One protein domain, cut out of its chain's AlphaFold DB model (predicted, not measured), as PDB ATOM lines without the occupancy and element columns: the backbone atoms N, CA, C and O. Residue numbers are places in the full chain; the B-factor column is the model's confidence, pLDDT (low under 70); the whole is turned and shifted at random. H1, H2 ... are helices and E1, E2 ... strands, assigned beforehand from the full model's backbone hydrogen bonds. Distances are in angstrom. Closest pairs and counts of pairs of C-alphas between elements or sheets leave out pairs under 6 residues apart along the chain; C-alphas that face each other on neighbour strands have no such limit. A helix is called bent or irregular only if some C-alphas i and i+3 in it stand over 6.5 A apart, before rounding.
ATOM      1  N   LYS A   5      93.106  90.800  82.243       89.44
ATOM      2  CA  LYS A   5      94.313  89.985  82.450       89.44
ATOM      3  C   LYS A   5      94.723  89.982  83.919       89.44
ATOM      4  O   LYS A   5      94.671  91.028  84.570       89.44
ATOM      5  N   THR A   6      95.169  88.836  84.431       88.00
ATOM      6  CA  THR A   6      95.582  88.716  85.842       88.00
ATOM      7  C   THR A   6      96.720  89.667  86.222       88.00
ATOM      8  O   THR A   6      96.692  90.216  87.323       88.00
ATOM      9  N   GLU A   7      97.678  89.940  85.325       87.12
ATOM     10  CA  GLU A   7      98.760  90.902  85.581       87.12
ATOM     11  C   GLU A   7      98.289  92.364  85.673       87.12
ATOM     12  O   GLU A   7      99.021  93.209  86.179       87.12
ATOM     13  N   HIS A   8      97.070  92.668  85.219       91.75
ATOM     14  CA  HIS A   8      96.490  94.012  85.277       91.75
ATOM     15  C   HIS A   8      95.579  94.221  86.494       91.75
ATOM     16  O   HIS A   8      94.977  95.288  86.625       91.75
ATOM     17  N   LEU A   9      95.424  93.221  87.366       92.69
ATOM     18  CA  LEU A   9      94.686  93.386  88.615       92.69
ATOM     19  C   LEU A   9      95.404  94.377  89.538       92.69
ATOM     20  O   LEU A   9      96.625  94.363  89.674       92.69
ATOM     21  N   THR A  10      94.619  95.214  90.200       95.12
ATOM     22  CA  THR A  10      95.055  96.283  91.095       95.12
ATOM     23  C   THR A  10      94.325  96.183  92.429       95.12
ATOM     24  O   THR A  10      93.331  95.471  92.563       95.12
ATOM     25  N   ILE A  11      94.782  96.944  93.422       94.75
ATOM     26  CA  ILE A  11      94.086  97.027  94.709       94.75
ATOM     27  C   ILE A  11      92.645  97.538  94.560       94.75
ATOM     28  O   ILE A  11      91.748  96.968  95.173       94.75
ATOM     29  N   ALA A  12      92.408  98.526  93.690       94.75
ATOM     30  CA  ALA A  12      91.081  99.097  93.458       94.75
ATOM     31  C   ALA A  12      90.095  98.056  92.898       94.75
ATOM     32  O   ALA A  12      88.928  98.029  93.288       94.75
ATOM     33  N   ASP A  13      90.574  97.138  92.048       94.31
ATOM     34  CA  ASP A  13      89.757  96.027  91.546       94.31
ATOM     35  C   ASP A  13      89.271  95.124  92.691       94.31
ATOM     36  O   ASP A  13      88.117  94.700  92.698       94.31
ATOM     37  N   PHE A  14      90.135  94.855  93.676       93.19
ATOM     38  CA  PHE A  14      89.814  94.032  94.847       93.19
ATOM     39  C   PHE A  14      89.033  94.776  95.937       93.19
ATOM     40  O   PHE A  14      88.387  94.140  96.771       93.19
ATOM     41  N   GLU A  15      89.076  96.107  95.955       91.81
ATOM     42  CA  GLU A  15      88.188  96.933  96.779       91.81
ATOM     43  C   GLU A  15      86.760  96.933  96.234       91.81
ATOM     44  O   GLU A  15      85.813  96.865  97.015       91.81
ATOM     45  N   GLN A  16      86.604  96.945  94.907       91.69
ATOM     46  CA  GLN A  16      85.297  96.862  94.262       91.69
ATOM     47  C   GLN A  16      84.735  95.433  94.269       91.69
ATOM     48  O   GLN A  16      83.560  95.226  94.570       91.69
ATOM     49  N   TYR A  17      85.573  94.446  93.943       92.06
ATOM     50  CA  TYR A  17      85.204  93.036  93.861       92.06
ATOM     51  C   TYR A  17      86.283  92.180  94.527       92.06
ATOM     52  O   TYR A  17      87.333  91.935  93.934       92.06
ATOM     53  N   PRO A  18      86.057  91.665  95.743       90.50
ATOM     54  CA  PRO A  18      87.118  90.990  96.481       90.50
ATOM     55  C   PRO A  18      87.453  89.591  95.944       90.50
ATOM     56  O   PRO A  18      88.413  88.981  96.411       90.50
ATOM     57  N   ILE A  19      86.683  89.067  94.983       90.00
ATOM     58  CA  ILE A  19      86.863  87.732  94.404       90.00
ATOM     59  C   ILE A  19      86.730  87.807  92.886       90.00
ATOM     60  O   ILE A  19      85.805  88.429  92.365       90.00
ATOM     61  N   TRP A  20      87.640  87.134  92.192       92.38
ATOM     62  CA  TRP A  20      87.714  87.053  90.738       92.38
ATOM     63  C   TRP A  20      87.825  85.592  90.307       92.38
ATOM     64  O   TRP A  20      88.594  84.827  90.893       92.38
ATOM     65  N   GLU A  21      87.066  85.191  89.292       88.94
ATOM     66  CA  GLU A  21      87.115  83.841  88.729       88.94
ATOM     67  C   GLU A  21      87.915  83.814  87.430       88.94
ATOM     68  O   GLU A  21      87.939  84.788  86.675       88.94
ATOM     69  N   TYR A  22      88.590  82.692  87.190       87.06
ATOM     70  CA  TYR A  22      89.287  82.448  85.936       87.06
ATOM     71  C   TYR A  22      88.290  82.264  84.791       87.06
ATOM     72  O   TYR A  22      87.320  81.518  84.927       87.06
ATOM     73  N   VAL A  23      88.569  82.888  83.650       83.81
ATOM     74  CA  VAL A  23      87.849  82.640  82.403       83.81
ATOM     75  C   VAL A  23      88.711  81.735  81.540       83.81
ATOM     76  O   VAL A  23      89.798  82.123  81.111       83.81
ATOM     77  N   GLN A  24      88.230  80.521  81.284       74.69
ATOM     78  CA  GLN A  24      88.880  79.640  80.326       74.69
ATOM     79  C   GLN A  24      88.670  80.203  78.920       74.69
ATOM     80  O   GLN A  24      87.543  80.294  78.444       74.69
ATOM     81  N   THR A  25      89.768  80.591  78.278       73.19
ATOM     82  CA  THR A  25      89.804  80.971  76.864       73.19
ATOM     83  C   THR A  25      90.531  79.887  76.073       73.19
ATOM     84  O   THR A  25      91.473  79.265  76.569       73.19
ATOM     85  N   GLU A  26      90.066  79.632  74.851       74.31
ATOM     86  CA  GLU A  26      90.743  78.754  73.888       74.31
ATOM     87  C   GLU A  26      91.929  79.464  73.218       74.31
ATOM     88  O   GLU A  26      92.795  78.819  72.628       74.31
ATOM     89  N   ASN A  27      91.997  80.794  73.332       74.38
ATOM     90  CA  ASN A  27      93.044  81.604  72.740       74.38
ATOM     91  C   ASN A  27      94.226  81.767  73.705       74.38
ATOM     92  O   ASN A  27      94.192  82.563  74.644       74.38
ATOM     93  N   LEU A  28      95.307  81.032  73.449       63.66
ATOM     94  CA  LEU A  28      96.522  81.075  74.270       63.66
ATOM     95  C   LEU A  28      97.218  82.451  74.266       63.66
ATOM     96  O   LEU A  28      97.971  82.743  75.194       63.66
ATOM     97  N   GLU A  29      96.960  83.308  73.272       71.69
ATOM     98  CA  GLU A  29      97.551  84.654  73.183       71.69
ATOM     99  C   GLU A  29      96.908  85.655  74.158       71.69
ATOM    100  O   GLU A  29      97.508  86.671  74.520       71.69
ATOM    101  N   GLU A  30      95.692  85.368  74.628       67.75
ATOM    102  CA  GLU A  30      94.958  86.241  75.548       67.75
ATOM    103  C   GLU A  30      95.493  86.176  76.985       67.75
ATOM    104  O   GLU A  30      95.248  87.088  77.782       67.75
ATOM    105  N   GLY A  31      96.295  85.154  77.295       75.88
ATOM    106  CA  GLY A  31      96.846  84.921  78.622       75.88
ATOM    107  C   GLY A  31      95.777  84.511  79.635       75.88
ATOM    108  O   GLY A  31      94.704  84.018  79.289       75.88
ATOM    109  N   LEU A  32      96.082  84.688  80.922       82.69
ATOM    110  CA  LEU A  32      95.149  84.339  81.991       82.69
ATOM    111  C   LEU A  32      94.140  85.476  82.190       82.69
ATOM    112  O   LEU A  32      94.486  86.538  82.717       82.69
ATOM    113  N   LEU A  33      92.894  85.234  81.786       88.38
ATOM    114  CA  LEU A  33      91.784  86.171  81.935       88.38
ATOM    115  C   LEU A  33      90.962  85.878  83.191       88.38
ATOM    116  O   LEU A  33      90.789  84.729  83.599       88.38
ATOM    117  N   VAL A  34      90.428  86.937  83.792       89.56
ATOM    118  CA  VAL A  34      89.542  86.874  84.951       89.56
ATOM    119  C   VAL A  34      88.353  87.811  84.807       89.56
ATOM    120  O   VAL A  34      88.435  88.859  84.162       89.56
ATOM    121  N   VAL A  35      87.254  87.457  85.459       91.31
ATOM    122  CA  VAL A  35      86.086  88.324  85.648       91.31
ATOM    123  C   VAL A  35      85.763  88.413  87.136       91.31
ATOM    124  O   VAL A  35      86.024  87.458  87.875       91.31
ATOM    125  N   PRO A  36      85.234  89.548  87.617       89.88
ATOM    126  CA  PRO A  36      84.865  89.652  89.014       89.88
ATOM    127  C   PRO A  36      83.671  88.743  89.274       89.88
ATOM    128  O   PRO A  36      82.721  88.667  88.491       89.88
ATOM    129  N   LEU A  37      83.714  88.063  90.409       84.62
ATOM    130  CA  LEU A  37      82.637  87.189  90.812       84.62
ATOM    131  C   LEU A  37      81.461  88.030  91.324       84.62
ATOM    132  O   LEU A  37      81.538  88.671  92.372       84.62
ATOM    133  N   GLN A  38      80.351  88.009  90.591       80.12
ATOM    134  CA  GLN A  38      79.147  88.774  90.921       80.12
ATOM    135  C   GLN A  38      78.193  88.003  91.842       80.12
ATOM    136  O   GLN A  38      77.032  87.774  91.506       80.12
ATOM    137  N   CYS A  39      78.659  87.578  93.011       71.75
ATOM    138  CA  CYS A  39      77.765  87.038  94.030       71.75
ATOM    139  C   CYS A  39      78.218  87.426  95.436       71.75
ATOM    140  O   CYS A  39      79.364  87.821  95.655       71.75
ATOM    141  N   SER A  40      77.295  87.359  96.399       76.62
ATOM    142  CA  SER A  40      77.647  87.600  97.797       76.62
ATOM    143  C   SER A  40      78.629  86.535  98.291       76.62
ATOM    144  O   SER A  40      78.648  85.406  97.793       76.62
ATOM    145  N   SER A  41      79.414  86.871  99.315       72.88
ATOM    146  CA  SER A  41      80.333  85.928  99.966       72.88
ATOM    147  C   SER A  41      79.628  84.643 100.420       72.88
ATOM    148  O   SER A  41      80.177  83.556 100.270       72.88
ATOM    149  N   GLU A  42      78.387  84.743 100.902       76.38
ATOM    150  CA  GLU A  42      77.569  83.591 101.301       76.38
ATOM    151  C   GLU A  42      77.202  82.679 100.125       76.38
ATOM    152  O   GLU A  42      77.304  81.454 100.230       76.38
ATOM    153  N   VAL A  43      76.782  83.262  98.997       77.62
ATOM    154  CA  VAL A  43      76.451  82.502  97.783       77.62
ATOM    155  C   VAL A  43      77.710  81.855  97.221       77.62
ATOM    156  O   VAL A  43      77.684  80.679  96.858       77.62
ATOM    157  N   PHE A  44      78.830  82.580  97.209       78.31
ATOM    158  CA  PHE A  44      80.102  82.026  96.772       78.31
ATOM    159  C   PHE A  44      80.563  80.865  97.649       78.31
ATOM    160  O   PHE A  44      80.998  79.835  97.142       78.31
ATOM    161  N   LYS A  45      80.419  80.993  98.967       75.12
ATOM    162  CA  LYS A  45      80.753  79.926  99.905       75.12
ATOM    163  C   LYS A  45      79.941  78.660  99.629       75.12
ATOM    164  O   LYS A  45      80.517  77.579  99.537       75.12
ATOM    165  N   LYS A  46      78.624  78.791  99.424       76.50
ATOM    166  CA  LYS A  46      77.769  77.657  99.026       76.50
ATOM    167  C   LYS A  46      78.217  77.056  97.694       76.50
ATOM    168  O   LYS A  46      78.278  75.836  97.570       76.50
ATOM    169  N   ARG A  47      78.590  77.899  96.721       76.88
ATOM    170  CA  ARG A  47      79.144  77.454  95.435       76.88
ATOM    171  C   ARG A  47      80.405  76.613  95.662       76.88
ATOM    172  O   ARG A  47      80.428  75.467  95.231       76.88
ATOM    173  N   LEU A  48      81.389  77.106  96.418       73.69
ATOM    174  CA  LEU A  48      82.616  76.366  96.758       73.69
ATOM    175  C   LEU A  48      82.367  75.022  97.446       73.69
ATOM    176  O   LEU A  48      83.126  74.083  97.228       73.69
ATOM    177  N   GLU A  49      81.325  74.925  98.271       72.25
ATOM    178  CA  GLU A  49      80.927  73.676  98.931       72.25
ATOM    179  C   GLU A  49      80.292  72.665  97.974       72.25
ATOM    180  O   GLU A  49      80.424  71.463  98.186       72.25
ATOM    181  N   SER A  50      79.627  73.151  96.927       69.75
ATOM    182  CA  SER A  50      78.939  72.326  95.928       69.75
ATOM    183  C   SER A  50      79.806  71.924  94.731       69.75
ATOM    184  O   SER A  50      79.446  71.010  93.992       69.75
ATOM    185  N   ILE A  51      80.931  72.609  94.509       66.06
ATOM    186  CA  ILE A  51      81.787  72.369  93.348       66.06
ATOM    187  C   ILE A  51      82.534  71.032  93.512       66.06
ATOM    188  O   ILE A  51      83.401  70.880  94.375       66.06
ATOM    189  N   VAL A  52      82.242  70.095  92.604       58.53
ATOM    190  CA  VAL A  52      82.894  68.774  92.481       58.53
ATOM    191  C   VAL A  52      84.170  68.837  91.618       58.53
ATOM    192  O   VAL A  52      84.997  67.929  91.653       58.53
ATOM    193  N   VAL A  53      84.351  69.916  90.848       64.06
ATOM    194  CA  VAL A  53      85.447  70.108  89.878       64.06
ATOM    195  C   VAL A  53      86.511  71.067  90.428       64.06
ATOM    196  O   VAL A  53      86.250  71.876  91.306       64.06
ATOM    197  N   PHE A  54      87.749  70.994  89.949       66.12
ATOM    198  CA  PHE A  54      88.814  71.902  90.377       66.12
ATOM    199  C   PHE A  54      88.567  73.332  89.859       66.12
ATOM    200  O   PHE A  54      88.968  73.661  88.744       66.12
ATOM    201  N   GLU A  55      87.955  74.201  90.667       76.88
ATOM    202  CA  GLU A  55      87.828  75.631  90.348       76.88
ATOM    203  C   GLU A  55      88.843  76.462  91.140       76.88
ATOM    204  O   GLU A  55      89.110  76.228  92.323       76.88
ATOM    205  N   SER A  56      89.448  77.439  90.461       81.38
ATOM    206  CA  SER A  56      90.409  78.377  91.035       81.38
ATOM    207  C   SER A  56      89.892  79.802  90.941       81.38
ATOM    208  O   SER A  56      89.416  80.229  89.894       81.38
ATOM    209  N   PHE A  57      90.086  80.549  92.019       87.12
ATOM    210  CA  PHE A  57      89.680  81.941  92.145       87.12
ATOM    211  C   PHE A  57      90.851  82.766  92.660       87.12
ATOM    212  O   PHE A  57      91.775  82.234  93.277       87.12
ATOM    213  N   TYR A  58      90.796  84.070  92.450       91.00
ATOM    214  CA  TYR A  58      91.695  85.032  93.065       91.00
ATOM    215  C   TYR A  58      90.901  85.814  94.094       91.00
ATOM    216  O   TYR A  58      89.881  86.412  93.762       91.00
ATOM    217  N   ALA A  59      91.349  85.789  95.342       89.88
ATOM    218  CA  ALA A  59      90.681  86.482  96.432       89.88
ATOM    219  C   ALA A  59      91.610  87.521  97.047       89.88
ATOM    220  O   ALA A  59      92.820  87.281  97.168       89.88
ATOM    221  N   LYS A  60      91.033  88.652  97.460       93.06
ATOM    222  CA  LYS A  60      91.735  89.681  98.223       93.06
ATOM    223  C   LYS A  60      92.403  89.019  99.423       93.06
ATOM    224  O   LYS A  60      91.877  88.096 100.039       93.06
ATOM    225  N   THR A  61      93.635  89.408  99.703       91.94
ATOM    226  CA  THR A  61      94.415  88.840 100.798       91.94
ATOM    227  C   THR A  61      95.138  89.961 101.516       91.94
ATOM    228  O   THR A  61      95.799  90.792 100.893       91.94
ATOM    229  N   LYS A  62      95.019  89.959 102.836       93.56
ATOM    230  CA  LYS A  62      95.770  90.807 103.742       93.56
ATOM    231  C   LYS A  62      97.002  90.056 104.230       93.56
ATOM    232  O   LYS A  62      96.910  88.896 104.622       93.56
ATOM    233  N   PHE A  63      98.148  90.720 104.218       93.94
ATOM    234  CA  PHE A  63      99.427  90.168 104.652       93.94
ATOM    235  C   PHE A  63      99.944  90.954 105.848       93.94
ATOM    236  O   PHE A  63      99.850  92.177 105.859       93.94
ATOM    237  N   ILE A  64     100.490  90.271 106.848       94.75
ATOM    238  CA  ILE A  64     100.918  90.862 108.114       94.75
ATOM    239  C   ILE A  64     102.319  90.346 108.436       94.75
ATOM    240  O   ILE A  64     102.534  89.146 108.601       94.75
ATOM    241  N   THR A  65     103.280  91.259 108.513       95.31
ATOM    242  CA  THR A  65     104.674  90.960 108.889       95.31
ATOM    243  C   THR A  65     104.798  90.629 110.383       95.31
ATOM    244  O   THR A  65     103.903  90.972 111.162       95.31
ATOM    245  N   PRO A  66     105.933  90.069 110.846       94.44
ATOM    246  CA  PRO A  66     106.180  89.841 112.274       94.44
ATOM    247  C   PRO A  66     106.119  91.114 113.129       94.44
ATOM    248  O   PRO A  66     105.796  91.049 114.311       94.44
ATOM    249  N   LYS A  67     106.402  92.279 112.527       95.00
ATOM    250  CA  LYS A  67     106.331  93.592 113.186       95.00
ATOM    251  C   LYS A  67     104.953  94.259 113.079       95.00
ATOM    252  O   LYS A  67     104.806  95.409 113.473       95.00
ATOM    253  N   GLY A  68     103.953  93.572 112.522       94.81
ATOM    254  CA  GLY A  68     102.586  94.081 112.393       94.81
ATOM    255  C   GLY A  68     102.353  95.025 111.211       94.81
ATOM    256  O   GLY A  68     101.232  95.491 111.038       94.81
ATOM    257  N   LYS A  69     103.361  95.293 110.364       96.31
ATOM    258  CA  LYS A  69     103.148  96.011 109.095       96.31
ATOM    259  C   LYS A  69     102.216  95.197 108.205       96.31
ATOM    260  O   LYS A  69     102.456  94.000 108.017       96.31
ATOM    261  N   GLU A  70     101.204  95.856 107.657       96.19
ATOM    262  CA  GLU A  70     100.176  95.236 106.830       96.19
ATOM    263  C   GLU A  70     100.358  95.583 105.350       96.19
ATOM    264  O   GLU A  70     100.735  96.704 105.004       96.19
ATOM    265  N   PHE A  71     100.049  94.629 104.478       96.75
ATOM    266  CA  PHE A  71      99.984  94.825 103.035       96.75
ATOM    267  C   PHE A  71      98.686  94.253 102.474       96.75
ATOM    268  O   PHE A  71      98.160  93.258 102.975       96.75
ATOM    269  N   SER A  72      98.198  94.863 101.398       96.56
ATOM    270  CA  SER A  72      97.088  94.332 100.608       96.56
ATOM    271  C   SER A  72      97.612  93.618  99.372       96.56
ATOM    272  O   SER A  72      98.619  94.004  98.780       96.56
ATOM    273  N   GLY A  73      96.905  92.580  98.959       95.88
ATOM    274  CA  GLY A  73      97.255  91.792  97.797       95.88
ATOM    275  C   GLY A  73      96.170  90.787  97.471       95.88
ATOM    276  O   GLY A  73      94.995  90.995  97.785       95.88
ATOM    277  N   TYR A  74      96.563  89.688  96.849       94.25
ATOM    278  CA  TYR A  74      95.647  88.615  96.505       94.25
ATOM    279  C   TYR A  74      96.354  87.266  96.468       94.25
ATOM    280  O   TYR A  74      97.569  87.174  96.288       94.25
ATOM    281  N   SER A  75      95.571  86.207  96.626       91.06
ATOM    282  CA  SER A  75      96.044  84.827  96.547       91.06
ATOM    283  C   SER A  75      95.132  84.018  95.647       91.06
ATOM    284  O   SER A  75      93.926  84.273  95.576       91.06
ATOM    285  N   ARG A  76      95.697  83.009  94.982       88.25
ATOM    286  CA  ARG A  76      94.895  82.008  94.289       88.25
ATOM    287  C   ARG A  76      94.354  81.022  95.321       88.25
ATOM    288  O   ARG A  76      95.111  80.389  96.053       88.25
ATOM    289  N   ILE A  77      93.042  80.881  95.365       83.12
ATOM    290  CA  ILE A  77      92.335  79.931  96.218       83.12
ATOM    291  C   ILE A  77      91.624  78.901  95.347       83.12
ATOM    292  O   ILE A  77      91.311  79.156  94.186       83.12
ATOM    293  N   SER A  78      91.369  77.726  95.903       80.06
ATOM    294  CA  SER A  78      90.570  76.690  95.250       80.06
ATOM    295  C   SER A  78      89.671  76.004  96.269       80.06
ATOM    296  O   SER A  78      89.915  76.082  97.475       80.06
ATOM    297  N   ASN A  79      88.665  75.270  95.804       72.75
ATOM    298  CA  ASN A  79      87.914  74.357  96.665       72.75
ATOM    299  C   ASN A  79      88.836  73.324  97.358       72.75
ATOM    300  O   ASN A  79      88.594  72.970  98.511       72.75
ATOM    301  N   HIS A  80      89.969  72.942  96.753       69.75
ATOM    302  CA  HIS A  80      90.982  72.069  97.378       69.75
ATOM    303  C   HIS A  80      91.680  72.700  98.585       69.75
ATOM    304  O   HIS A  80      92.013  71.991  99.537       69.75
ATOM    305  N   THR A  81      91.847  74.026  98.597       64.88
ATOM    306  CA  THR A  81      92.378  74.772  99.749       64.88
ATOM    307  C   THR A  81      91.562  74.454 101.008       64.88
ATOM    308  O   THR A  81      92.138  74.323 102.086       64.88
ATOM    309  N   LYS A  82      90.241  74.240 100.888       61.53
ATOM    310  CA  LYS A  82      89.386  73.789 101.999       61.53
ATOM    311  C   LYS A  82      89.706  72.350 102.412       61.53
ATOM    312  O   LYS A  82      90.076  72.126 103.562       61.53
ATOM    313  N   PHE A  83      89.600  71.405 101.478       57.38
ATOM    314  CA  PHE A  83      89.645  69.964 101.766       57.38
ATOM    315  C   PHE A  83      91.015  69.444 102.209       57.38
ATOM    316  O   PHE A  83      91.086  68.561 103.055       57.38
ATOM    317  N   PHE A  84      92.103  69.996 101.674       54.84
ATOM    318  CA  PHE A  84      93.436  69.411 101.844       54.84
ATOM    319  C   PHE A  84      94.319  70.154 102.845       54.84
ATOM    320  O   PHE A  84      95.518  69.903 102.918       54.84
ATOM    321  N   GLY A  85      93.776  71.116 103.597       56.91
ATOM    322  CA  GLY A  85      94.622  71.883 104.517       56.91
ATOM    323  C   GLY A  85      95.571  72.862 103.810       56.91
ATOM    324  O   GLY A  85      96.301  73.574 104.489       56.91
ATOM    325  N   ILE A  86      95.546  72.934 102.476       58.31
ATOM    326  CA  ILE A  86      96.595  73.613 101.718       58.31
ATOM    327  C   ILE A  86      96.446  75.131 101.858       58.31
ATOM    328  O   ILE A  86      95.329  75.645 101.947       58.31
ATOM    329  N   GLN A  87      97.582  75.824 101.938       63.53
ATOM    330  CA  GLN A  87      97.655  77.281 101.981       63.53
ATOM    331  C   GLN A  87      97.103  77.892 100.685       63.53
ATOM    332  O   GLN A  87      97.155  77.244  99.637       63.53
ATOM    333  N   PRO A  88      96.588  79.133 100.712       68.25
ATOM    334  CA  PRO A  88      96.391  79.907  99.491       68.25
ATOM    335  C   PRO A  88      97.672  79.899  98.646       68.25
ATOM    336  O   PRO A  88      98.778  80.059  99.163       68.25
ATOM    337  N   TYR A  89      97.524  79.669  97.346       78.00
ATOM    338  CA  TYR A  89      98.638  79.451  96.431       78.00
ATOM    339  C   TYR A  89      99.010  80.737  95.707       78.00
ATOM    340  O   TYR A  89      98.163  81.590  95.439       78.00
ATOM    341  N   SER A  90     100.281  80.844  95.314       87.62
ATOM    342  CA  SER A  90     100.810  81.988  94.563       87.62
ATOM    343  C   SER A  90     100.396  83.354  95.150       87.62
ATOM    344  O   SER A  90      99.829  84.178  94.417       87.62
ATOM    345  N   PRO A  91     100.637  83.592  96.461       91.56
ATOM    346  CA  PRO A  91     100.313  84.864  97.087       91.56
ATOM    347  C   PRO A  91     101.098  86.002  96.436       91.56
ATOM    348  O   PRO A  91     102.256  85.832  96.034       91.56
ATOM    349  N   LYS A  92     100.442  87.157  96.325       95.69
ATOM    350  CA  LYS A  92     100.984  88.370  95.715       95.69
ATOM    351  C   LYS A  92     100.602  89.595  96.532       95.69
ATOM    352  O   LYS A  92      99.451  89.705  96.944       95.69
ATOM    353  N   ILE A  93     101.535  90.525  96.719       97.06
ATOM    354  CA  ILE A  93     101.291  91.832  97.352       97.06
ATOM    355  C   ILE A  93     101.250  92.932  96.291       97.06
ATOM    356  O   ILE A  93     102.039  92.915  95.349       97.06
ATOM    357  N   PHE A  94     100.362  93.909  96.467       97.12
ATOM    358  CA  PHE A  94     100.407  95.177  95.743       97.12
ATOM    359  C   PHE A  94     101.346  96.157  96.455       97.12
ATOM    360  O   PHE A  94     101.157  96.433  97.641       97.12
ATOM    361  N   ALA A  95     102.337  96.709  95.752       95.44
ATOM    362  CA  ALA A  95     103.248  97.717  96.302       95.44
ATOM    363  C   ALA A  95     103.830  98.614  95.201       95.44
ATOM    364  O   ALA A  95     104.356  98.101  94.221       95.44
ATOM    365  N   GLU A  96     103.759  99.942  95.361       91.50
ATOM    366  CA  GLU A  96     104.365 100.933  94.439       91.50
ATOM    367  C   GLU A  96     104.020 100.698  92.952       91.50
ATOM    368  O   GLU A  96     104.880 100.756  92.075       91.50
ATOM    369  N   GLY A  97     102.762 100.351  92.656       88.12
ATOM    370  CA  GLY A  97     102.318 100.034  91.290       88.12
ATOM    371  C   GLY A  97     102.822  98.691  90.740       88.12
ATOM    372  O   GLY A  97     102.516  98.349  89.601       88.12
ATOM    373  N   LYS A  98     103.560  97.911  91.538       91.81
ATOM    374  CA  LYS A  98     104.007  96.552  91.225       91.81
ATOM    375  C   LYS A  98     103.137  95.507  91.927       91.81
ATOM    376  O   LYS A  98     102.522  95.753  92.969       91.81
ATOM    377  N   VAL A  99     103.149  94.302  91.361       95.12
ATOM    378  CA  VAL A  99     102.621  93.084  91.979       95.12
ATOM    379  C   VAL A  99     103.807  92.190  92.323       95.12
ATOM    380  O   VAL A  99     104.534  91.760  91.434       95.12
ATOM    381  N   ILE A 100     104.009  91.924  93.608       95.75
ATOM    382  CA  ILE A 100     105.164  91.186  94.120       95.75
ATOM    383  C   ILE A 100     104.743  89.744  94.399       95.75
ATOM    384  O   ILE A 100     103.971  89.525  95.338       95.75
ATOM    385  N   PRO A 101     105.203  88.758  93.605       95.06
ATOM    386  CA  PRO A 101     104.907  87.354  93.842       95.06
ATOM    387  C   PRO A 101     105.832  86.743  94.893       95.06
ATOM    388  O   PRO A 101     107.013  87.067  94.971       95.06
ATOM    389  N   PHE A 102     105.297  85.799  95.664       93.00
ATOM    390  CA  PHE A 102     106.083  84.990  96.604       93.00
ATOM    391  C   PHE A 102     106.399  83.583  96.091       93.00
ATOM    392  O   PHE A 102     107.224  82.900  96.685       93.00
ATOM    393  N   TRP A 103     105.772  83.162  94.988       91.81
ATOM    394  CA  TRP A 103     106.028  81.885  94.322       91.81
ATOM    395  C   TRP A 103     106.333  82.123  92.844       91.81
ATOM    396  O   TRP A 103     105.480  82.648  92.123       91.81
ATOM    397  N   PHE A 104     107.522  81.716  92.401       91.12
ATOM    398  CA  PHE A 104     108.018  81.948  91.039       91.12
ATOM    399  C   PHE A 104     107.909  80.718  90.127       91.12
ATOM    400  O   PHE A 104     108.269  80.771  88.950       91.12
ATOM    401  N   GLY A 105     107.388  79.597  90.634       89.31
ATOM    402  CA  GLY A 105     107.364  78.350  89.875       89.31
ATOM    403  C   GLY A 105     108.783  77.964  89.454       89.31
ATOM    404  O   GLY A 105     109.671  77.910  90.295       89.31
ATOM    405  N   ARG A 106     108.999  77.697  88.162       88.50
ATOM    406  CA  ARG A 106     110.328  77.370  87.608       88.50
ATOM    407  C   ARG A 106     111.172  78.597  87.255       88.50
ATOM    408  O   ARG A 106     112.298  78.440  86.796       88.50
ATOM    409  N   HIS A 107     110.630  79.802  87.409       88.25
ATOM    410  CA  HIS A 107     111.397  81.017  87.195       88.25
ATOM    411  C   HIS A 107     112.204  81.329  88.451       88.25
ATOM    412  O   HIS A 107     111.707  81.212  89.568       88.25
ATOM    413  N   PHE A 108     113.455  81.725  88.260       88.75
ATOM    414  CA  PHE A 108     114.342  82.122  89.342       88.75
ATOM    415  C   PHE A 108     114.558  83.624  89.225       88.75
ATOM    416  O   PHE A 108     115.219  84.043  88.273       88.75
ATOM    417  N   PRO A 109     113.978  84.442  90.122       91.12
ATOM    418  CA  PRO A 109     114.329  85.846  90.159       91.12
ATOM    419  C   PRO A 109     115.808  85.957  90.515       91.12
ATOM    420  O   PRO A 109     116.309  85.231  91.381       91.12
ATOM    421  N   ASP A 110     116.513  86.849  89.832       91.69
ATOM    422  CA  ASP A 110     117.875  87.171  90.223       91.69
ATOM    423  C   ASP A 110     117.890  88.030  91.499       91.69
ATOM    424  O   ASP A 110     116.857  88.479  92.013       91.69
ATOM    425  N   LYS A 111     119.093  88.248  92.035       92.19
ATOM    426  CA  LYS A 111     119.284  89.028  93.256       92.19
ATOM    427  C   LYS A 111     118.745  90.457  93.124       92.19
ATOM    428  O   LYS A 111     118.100  90.940  94.052       92.19
ATOM    429  N   ASN A 112     118.964  91.103  91.980       94.25
ATOM    430  CA  ASN A 112     118.532  92.482  91.752       94.25
ATOM    431  C   ASN A 112     117.003  92.575  91.773       94.25
ATOM    432  O   ASN A 112     116.439  93.480  92.383       94.25
ATOM    433  N   GLN A 113     116.319  91.598  91.177       94.50
ATOM    434  CA  GLN A 113     114.866  91.532  91.188       94.50
ATOM    435  C   GLN A 113     114.311  91.345  92.609       94.50
ATOM    436  O   GLN A 113     113.322  91.984  92.975       94.50
ATOM    437  N   LEU A 114     114.949  90.506  93.432       94.50
ATOM    438  CA  LEU A 114     114.561  90.360  94.837       94.50
ATOM    439  C   LEU A 114     114.780  91.664  95.620       94.50
ATOM    440  O   LEU A 114     113.894  92.077  96.370       94.50
ATOM    441  N   GLU A 115     115.912  92.344  95.424       94.44
ATOM    442  CA  GLU A 115     116.195  93.651  96.035       94.44
ATOM    443  C   GLU A 115     115.152  94.709  95.639       94.44
ATOM    444  O   GLU A 115     114.633  95.423  96.503       94.44
ATOM    445  N   GLU A 116     114.749  94.753  94.366       95.25
ATOM    446  CA  GLU A 116     113.679  95.635  93.893       95.25
ATOM    447  C   GLU A 116     112.339  95.382  94.594       95.25
ATOM    448  O   GLU A 116     111.587  96.330  94.850       95.25
ATOM    449  N   PHE A 117     112.015  94.126  94.918       95.88
ATOM    450  CA  PHE A 117     110.799  93.810  95.666       95.88
ATOM    451  C   PHE A 117     110.855  94.364  97.088       95.88
ATOM    452  O   PHE A 117     109.878  94.958  97.546       95.88
ATOM    453  N   PHE A 118     111.990  94.241  97.778       95.44
ATOM    454  CA  PHE A 118     112.156  94.826  99.111       95.44
ATOM    455  C   PHE A 118     112.095  96.352  99.091       95.44
ATOM    456  O   PHE A 118     111.448  96.951  99.958       95.44
ATOM    457  N   MET A 119     112.686  96.983  98.072       95.88
ATOM    458  CA  MET A 119     112.577  98.426  97.862       95.88
ATOM    459  C   MET A 119     111.122  98.861  97.663       95.88
ATOM    460  O   MET A 119     110.669  99.789  98.333       95.88
ATOM    461  N   ALA A 120     110.366  98.164  96.809       96.56
ATOM    462  CA  ALA A 120     108.951  98.454  96.579       96.56
ATOM    463  C   ALA A 120     108.097  98.243  97.843       96.56
ATOM    464  O   ALA A 120     107.212  99.039  98.142       96.56
ATOM    465  N   LEU A 121     108.390  97.215  98.645       96.00
ATOM    466  CA  LEU A 121     107.716  96.977  99.928       96.00
ATOM    467  C   LEU A 121     108.138  97.955 101.030       96.00
ATOM    468  O   LEU A 121     107.498  97.993 102.090       96.00
ATOM    469  N   ARG A 122     109.212  98.727 100.811       96.31
ATOM    470  CA  ARG A 122     109.845  99.607 101.803       96.31
ATOM    471  C   ARG A 122     110.069  98.863 103.125       96.31
ATOM    472  O   ARG A 122     109.544  99.263 104.171       96.31
ATOM    473  N   ILE A 123     110.726  97.708 103.053       94.88
ATOM    474  CA  ILE A 123     110.980  96.818 104.194       94.88
ATOM    475  C   ILE A 123     112.346  96.151 104.058       94.88
ATOM    476  O   ILE A 123     112.760  95.810 102.951       94.88
ATOM    477  N   ASN A 124     113.037  95.940 105.178       92.88
ATOM    478  CA  ASN A 124     114.298  95.209 105.159       92.88
ATOM    479  C   ASN A 124     114.053  93.696 105.001       92.88
ATOM    480  O   ASN A 124     113.059  93.186 105.531       92.88
ATOM    481  N   PRO A 125     114.980  92.943 104.375       88.00
ATOM    482  CA  PRO A 125     114.841  91.497 104.196       88.00
ATOM    483  C   PRO A 125     114.509  90.710 105.468       88.00
ATOM    484  O   PRO A 125     113.601  89.881 105.465       88.00
ATOM    485  N   GLY A 126     115.177  91.025 106.582       89.62
ATOM    486  CA  GLY A 126     114.964  90.359 107.872       89.62
ATOM    487  C   GLY A 126     113.666  90.731 108.601       89.62
ATOM    488  O   GLY A 126     113.409  90.206 109.679       89.62
ATOM    489  N   GLU A 127     112.861  91.648 108.061       93.94
ATOM    490  CA  GLU A 127     111.624  92.127 108.698       93.94
ATOM    491  C   GLU A 127     110.359  91.645 107.989       93.94
ATOM    492  O   GLU A 127     109.264  91.766 108.539       93.94
ATOM    493  N   LEU A 128     110.498  91.129 106.767       93.62
ATOM    494  CA  LEU A 128     109.368  90.717 105.948       93.62
ATOM    495  C   LEU A 128     108.806  89.366 106.408       93.62
ATOM    496  O   LEU A 128     107.597  89.234 106.585       93.62
ATOM    497  N   PHE A 129     109.677  88.379 106.619       92.69
ATOM    498  CA  PHE A 129     109.289  86.993 106.881       92.69
ATOM    499  C   PHE A 129     109.382  86.610 108.372       92.69
ATOM    500  O   PHE A 129     110.258  87.117 109.073       92.69
ATOM    501  N   PRO A 130     108.542  85.672 108.855       91.50
ATOM    502  CA  PRO A 130     107.419  85.057 108.141       91.50
ATOM    503  C   PRO A 130     106.233  86.025 107.975       91.50
ATOM    504  O   PRO A 130     105.838  86.680 108.938       91.50
ATOM    505  N   LEU A 131     105.628  86.097 106.781       90.50
ATOM    506  CA  LEU A 131     104.365  86.830 106.622       90.50
ATOM    507  C   LEU A 131     103.198  85.931 106.985       90.50
ATOM    508  O   LEU A 131     103.048  84.850 106.415       90.50
ATOM    509  N   LYS A 132     102.309  86.436 107.830       91.12
ATOM    510  CA  LYS A 132     100.966  85.887 107.971       91.12
ATOM    511  C   LYS A 132     100.098  86.381 106.824       91.12
ATOM    512  O   LYS A 132     100.202  87.543 106.441       91.12
ATOM    513  N   LEU A 133      99.227  85.536 106.297       89.25
ATOM    514  CA  LEU A 133      98.249  85.918 105.279       89.25
ATOM    515  C   LEU A 133      96.829  85.577 105.734       89.25
ATOM    516  O   LEU A 133      96.615  84.566 106.399       89.25
ATOM    517  N   MET A 134      95.870  86.415 105.358       87.88
ATOM    518  CA  MET A 134      94.449  86.275 105.662       87.88
ATOM    519  C   MET A 134      93.644  86.602 104.405       87.88
ATOM    520  O   MET A 134      93.764  87.694 103.857       87.88
ATOM    521  N   VAL A 135      92.845  85.650 103.928       86.44
ATOM    522  CA  VAL A 135      91.989  85.844 102.750       86.44
ATOM    523  C   VAL A 135      90.730  86.611 103.151       86.44
ATOM    524  O   VAL A 135      90.115  86.304 104.170       86.44
ATOM    525  N   GLU A 136      90.352  87.592 102.339       85.62
ATOM    526  CA  GLU A 136      89.178  88.442 102.518       85.62
ATOM    527  C   GLU A 136      88.295  88.371 101.253       85.62
ATOM    528  O   GLU A 136      88.812  88.489 100.142       85.62
ATOM    529  N   PRO A 137      86.964  88.209 101.370       79.12
ATOM    530  CA  PRO A 137      86.198  87.964 102.593       79.12
ATOM    531  C   PRO A 137      86.513  86.595 103.219       79.12
ATOM    532  O   PRO A 137      87.210  85.775 102.621       79.12
ATOM    533  N   ASP A 138      85.987  86.335 104.419       77.56
ATOM    534  CA  ASP A 138      86.068  85.009 105.041       77.56
ATOM    535  C   ASP A 138      85.218  84.001 104.252       77.56
ATOM    536  O   ASP A 138      84.029  83.796 104.493       77.56
ATOM    537  N   ILE A 139      85.842  83.418 103.234       69.44
ATOM    538  CA  ILE A 139      85.210  82.507 102.281       69.44
ATOM    539  C   ILE A 139      85.151  81.082 102.841       69.44
ATOM    540  O   ILE A 139      84.240  80.319 102.522       69.44
ATOM    541  N   PHE A 140      86.127  80.703 103.665       63.06
ATOM    542  CA  PHE A 140      86.303  79.316 104.081       63.06
ATOM    543  C   PHE A 140      85.890  79.049 105.537       63.06
ATOM    544  O   PHE A 140      85.794  77.878 105.896       63.06
ATOM    545  N   HIS A 141      85.685  80.074 106.383       55.31
ATOM    546  CA  HIS A 141      85.684  79.967 107.861       55.31
ATOM    547  C   HIS A 141      86.880  79.217 108.426       55.31
ATOM    548  O   HIS A 141      86.912  78.805 109.586       55.31
ATOM    549  N   ILE A 142      87.888  79.020 107.592       49.44
ATOM    550  CA  ILE A 142      89.159  78.561 108.055       49.44
ATOM    551  C   ILE A 142      89.856  79.860 108.400       49.44
ATOM    552  O   ILE A 142      90.187  80.633 107.501       49.44
ATOM    553  N   GLN A 143      90.095  80.084 109.690       49.41
ATOM    554  CA  GLN A 143      91.148  80.983 110.161       49.41
ATOM    555  C   GLN A 143      92.505  80.431 109.697       49.41
ATOM    556  O   GLN A 143      93.371  80.072 110.488       49.41
ATOM    557  N   LYS A 144      92.680  80.265 108.385       54.19
ATOM    558  CA  LYS A 144      93.910  79.812 107.768       54.19
ATOM    559  C   LYS A 144      94.765  81.049 107.645       54.19
ATOM    560  O   LYS A 144      94.879  81.663 106.590       54.19
ATOM    561  N   THR A 145      95.337  81.420 108.782       60.06
ATOM    562  CA  THR A 145      96.573  82.175 108.786       60.06
ATOM    563  C   THR A 145      97.617  81.276 108.151       60.06
ATOM    564  O   THR A 145      98.066  80.297 108.750       60.06
ATOM    565  N   GLY A 146      97.925  81.557 106.893       69.62
ATOM    566  CA  GLY A 146      99.086  80.978 106.249       69.62
ATOM    567  C   GLY A 146     100.344  81.703 106.650       69.62
ATOM    568  O   GLY A 146     100.287  82.902 106.906       69.62
ATOM    569  N   GLU A 147     101.465  80.991 106.691       83.25
ATOM    570  CA  GLU A 147     102.777  81.603 106.863       83.25
ATOM    571  C   GLU A 147     103.589  81.450 105.581       83.25
ATOM    572  O   GLU A 147     103.838  80.336 105.118       83.25
ATOM    573  N   ILE A 148     104.021  82.577 105.020       86.56
ATOM    574  CA  ILE A 148     105.010  82.626 103.945       86.56
ATOM    575  C   ILE A 148     106.363  82.801 104.620       86.56
ATOM    576  O   ILE A 148     106.601  83.818 105.268       86.56
ATOM    577  N   LYS A 149     107.245  81.807 104.493       89.31
ATOM    578  CA  LYS A 149     108.565  81.810 105.152       89.31
ATOM    579  C   LYS A 149     109.666  82.472 104.321       89.31
ATOM    580  O   LYS A 149     110.732  82.754 104.852       89.31
ATOM    581  N   GLY A 150     109.410  82.716 103.041       91.31
ATOM    582  CA  GLY A 150     110.351  83.323 102.111       91.31
ATOM    583  C   GLY A 150     109.763  83.401 100.707       91.31
ATOM    584  O   GLY A 150     108.647  82.937 100.466       91.31
ATOM    585  N   PHE A 151     110.533  83.958  99.781       93.44
ATOM    586  CA  PHE A 151     110.292  83.776  98.353       93.44
ATOM    587  C   PHE A 151     110.614  82.330  97.968       93.44
ATOM    588  O   PHE A 151     111.646  81.810  98.396       93.44
ATOM    589  N   THR A 152     109.754  81.680  97.180       92.06
ATOM    590  CA  THR A 152     109.940  80.274  96.797       92.06
ATOM    591  C   THR A 152     109.880  80.035  95.293       92.06
ATOM    592  O   THR A 152     109.181  80.718  94.541       92.06
ATOM    593  N   ALA A 153     110.630  79.031  94.849       91.69
ATOM    594  CA  ALA A 153     110.635  78.507  93.485       91.69
ATOM    595  C   ALA A 153     110.641  76.971  93.532       91.69
ATOM    596  O   ALA A 153     110.689  76.380  94.612       91.69
ATOM    597  N   VAL A 154     110.586  76.316  92.372       90.69
ATOM    598  CA  VAL A 154     110.804  74.873  92.237       90.69
ATOM    599  C   VAL A 154     112.083  74.587  91.460       90.69
ATOM    600  O   VAL A 154     112.331  75.187  90.414       90.69
ATOM    601  N   ASP A 155     112.885  73.657  91.973       90.19
ATOM    602  CA  ASP A 155     114.085  73.169  91.293       90.19
ATOM    603  C   ASP A 155     113.749  72.224  90.120       90.19
ATOM    604  O   ASP A 155     112.591  71.891  89.845       90.19
ATOM    605  N   GLU A 156     114.783  71.743  89.426       90.75
ATOM    606  CA  GLU A 156     114.650  70.788  88.315       90.75
ATOM    607  C   GLU A 156     113.974  69.464  88.720       90.75
ATOM    608  O   GLU A 156     113.423  68.757  87.877       90.75
ATOM    609  N   LYS A 157     113.981  69.131  90.016       91.50
ATOM    610  CA  LYS A 157     113.369  67.932  90.604       91.50
ATOM    611  C   LYS A 157     111.978  68.211  91.176       91.50
ATOM    612  O   LYS A 157     111.439  67.358  91.882       91.50
ATOM    613  N   MET A 158     111.391  69.372  90.873       87.25
ATOM    614  CA  MET A 158     110.086  69.818  91.369       87.25
ATOM    615  C   MET A 158     110.021  69.964  92.896       87.25
ATOM    616  O   MET A 158     108.938  69.884  93.481       87.25
ATOM    617  N   LYS A 159     111.161  70.180  93.558       87.75
ATOM    618  CA  LYS A 159     111.213  70.467  94.992       87.75
ATOM    619  C   LYS A 159     111.126  71.965  95.225       87.75
ATOM    620  O   LYS A 159     111.820  72.739  94.570       87.75
ATOM    621  N   GLU A 160     110.286  72.358  96.178       86.44
ATOM    622  CA  GLU A 160     110.224  73.743  96.636       86.44
ATOM    623  C   GLU A 160     111.532  74.133  97.332       86.44
ATOM    624  O   GLU A 160     112.059  73.392  98.166       86.44
ATOM    625  N   ILE A 161     112.040  75.309  96.984       90.44
ATOM    626  CA  ILE A 161     113.261  75.896  97.535       90.44
ATOM    627  C   ILE A 161     113.003  77.341  97.955       90.44
ATOM    628  O   ILE A 161     112.185  78.038  97.351       90.44
ATOM    629  N   TYR A 162     113.724  77.789  98.982       90.56
ATOM    630  CA  TYR A 162     113.692  79.169  99.454       90.56
ATOM    631  C   TYR A 162     114.787  79.983  98.781       90.56
ATOM    632  O   TYR A 162     115.940  79.556  98.719       90.56
ATOM    633  N   LEU A 163     114.417  81.163  98.300       88.62
ATOM    634  CA  LEU A 163     115.328  82.102  97.671       88.62
ATOM    635  C   LEU A 163     115.888  83.051  98.731       88.62
ATOM    636  O   LEU A 163     115.150  83.571  99.570       88.62
TER     637      LEU A 163
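What this domain is: This is residues 5 to 163 of the 165 residues of an uncharacterized protein of Bacteroidetes bacterium RIFOXYA12_FULL_38_20 (UniProt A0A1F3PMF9). One strongly twisted sheet of eight antiparallel strands makes the core, with its longest strands, E3 and E4, side by side and both bent. E3 is the branch point: hairpin E1-E2 joins it through E1, hairpin E7-E8 through E7, and E4 leads on to hairpin E5-E6. H1 packs on the sheet over E3; H4 covers E5 and E6 towards one end of the domain, H2 and H3 graze the sheet towards the other, and E9-E10 is a separate small hairpin. The printed part has 159 residues, in the order H1 E1 E2 H2 E3 E4 H3 E5 E6 H4 H5 E7 E8 E9 E10, class mixed, helices and strands. It is compact, radius of gyration of the C-alphas 15.8 A, spanning 42 by 37 by 32 A.

Where its parts are: H1, residues 11 to 16, begins at C-alpha 11 (94.086, 97.027, 94.709). E1 is 19 to 23, 13.1 A, and E2 33 to 36. H2 is 41 to 50, 14.3 A. E3, 56 to 64, 23.6 A, bends by 56 degrees at residue 60; E4, 70 to 78, 23.9 A, bends by 57 degrees at residue 73. H3 is 79 to 83, E5 89 to 95, 18.8 A, and E6 98 to 101. H4 is 111 to 121, 15.5 A, and H5 125 to 128. E7 is 131 to 136, 15.8 A, E8 146 to 148, E9 151 to 154 and E10 160 to 163, ending at C-alpha 163 (115.328, 82.102, 97.671).

How they stand to each other: E1 and E7 lie on one side of E3, E4 on the other side. Within hydrogen-bond range are N 61 and O 73 of E3-E4, 2.8 A; N 20 and O 58 of E1-E3, 2.8 A; N 62 and O 134 of E3-E7, 2.8 A; N 21 and O 35 of E1-E2, 2.9 A; N 74 and O 92 of E4-E5, 2.9 A; N 93 and O 100 of E5-E6, 3.0 A; N 131 and O 148 of E7-E8, 2.9 A; and N 163 and O 151 of E9-E10, 2.8 A. H1 is on the sheet at a height of 7.6 A, only just over E3 with 3 C-alphas; those of Phe 14 and Lys 60 are closest, 5.8 A. H4, at a height of 10.1 A, is over E5 and E6; the closest C-alphas of H4 and E6 are Phe 117 and Ile 100, 6.4 A. H2 and H3 only graze the sheet and are close but not clearly touching, C-alphas 48 and 79 at 5.7 A. H5 is not on the sheet. In H1, H2 and H4 every O i to N i+4 pair is within hydrogen-bond range; H3 has 0 of 1, but 2 of 2 O i to N i+3 pairs, and H5 is too short.

The domain as a whole: The C-alphas farthest apart are Glu 26 and Lys 67, 44.8 A. The printed part has no cut and no long link. Mean pLDDT of the printed part is 84.6; residues 28, 30, 50 to 54, 80 to 88 and 139 to 146 are under 70.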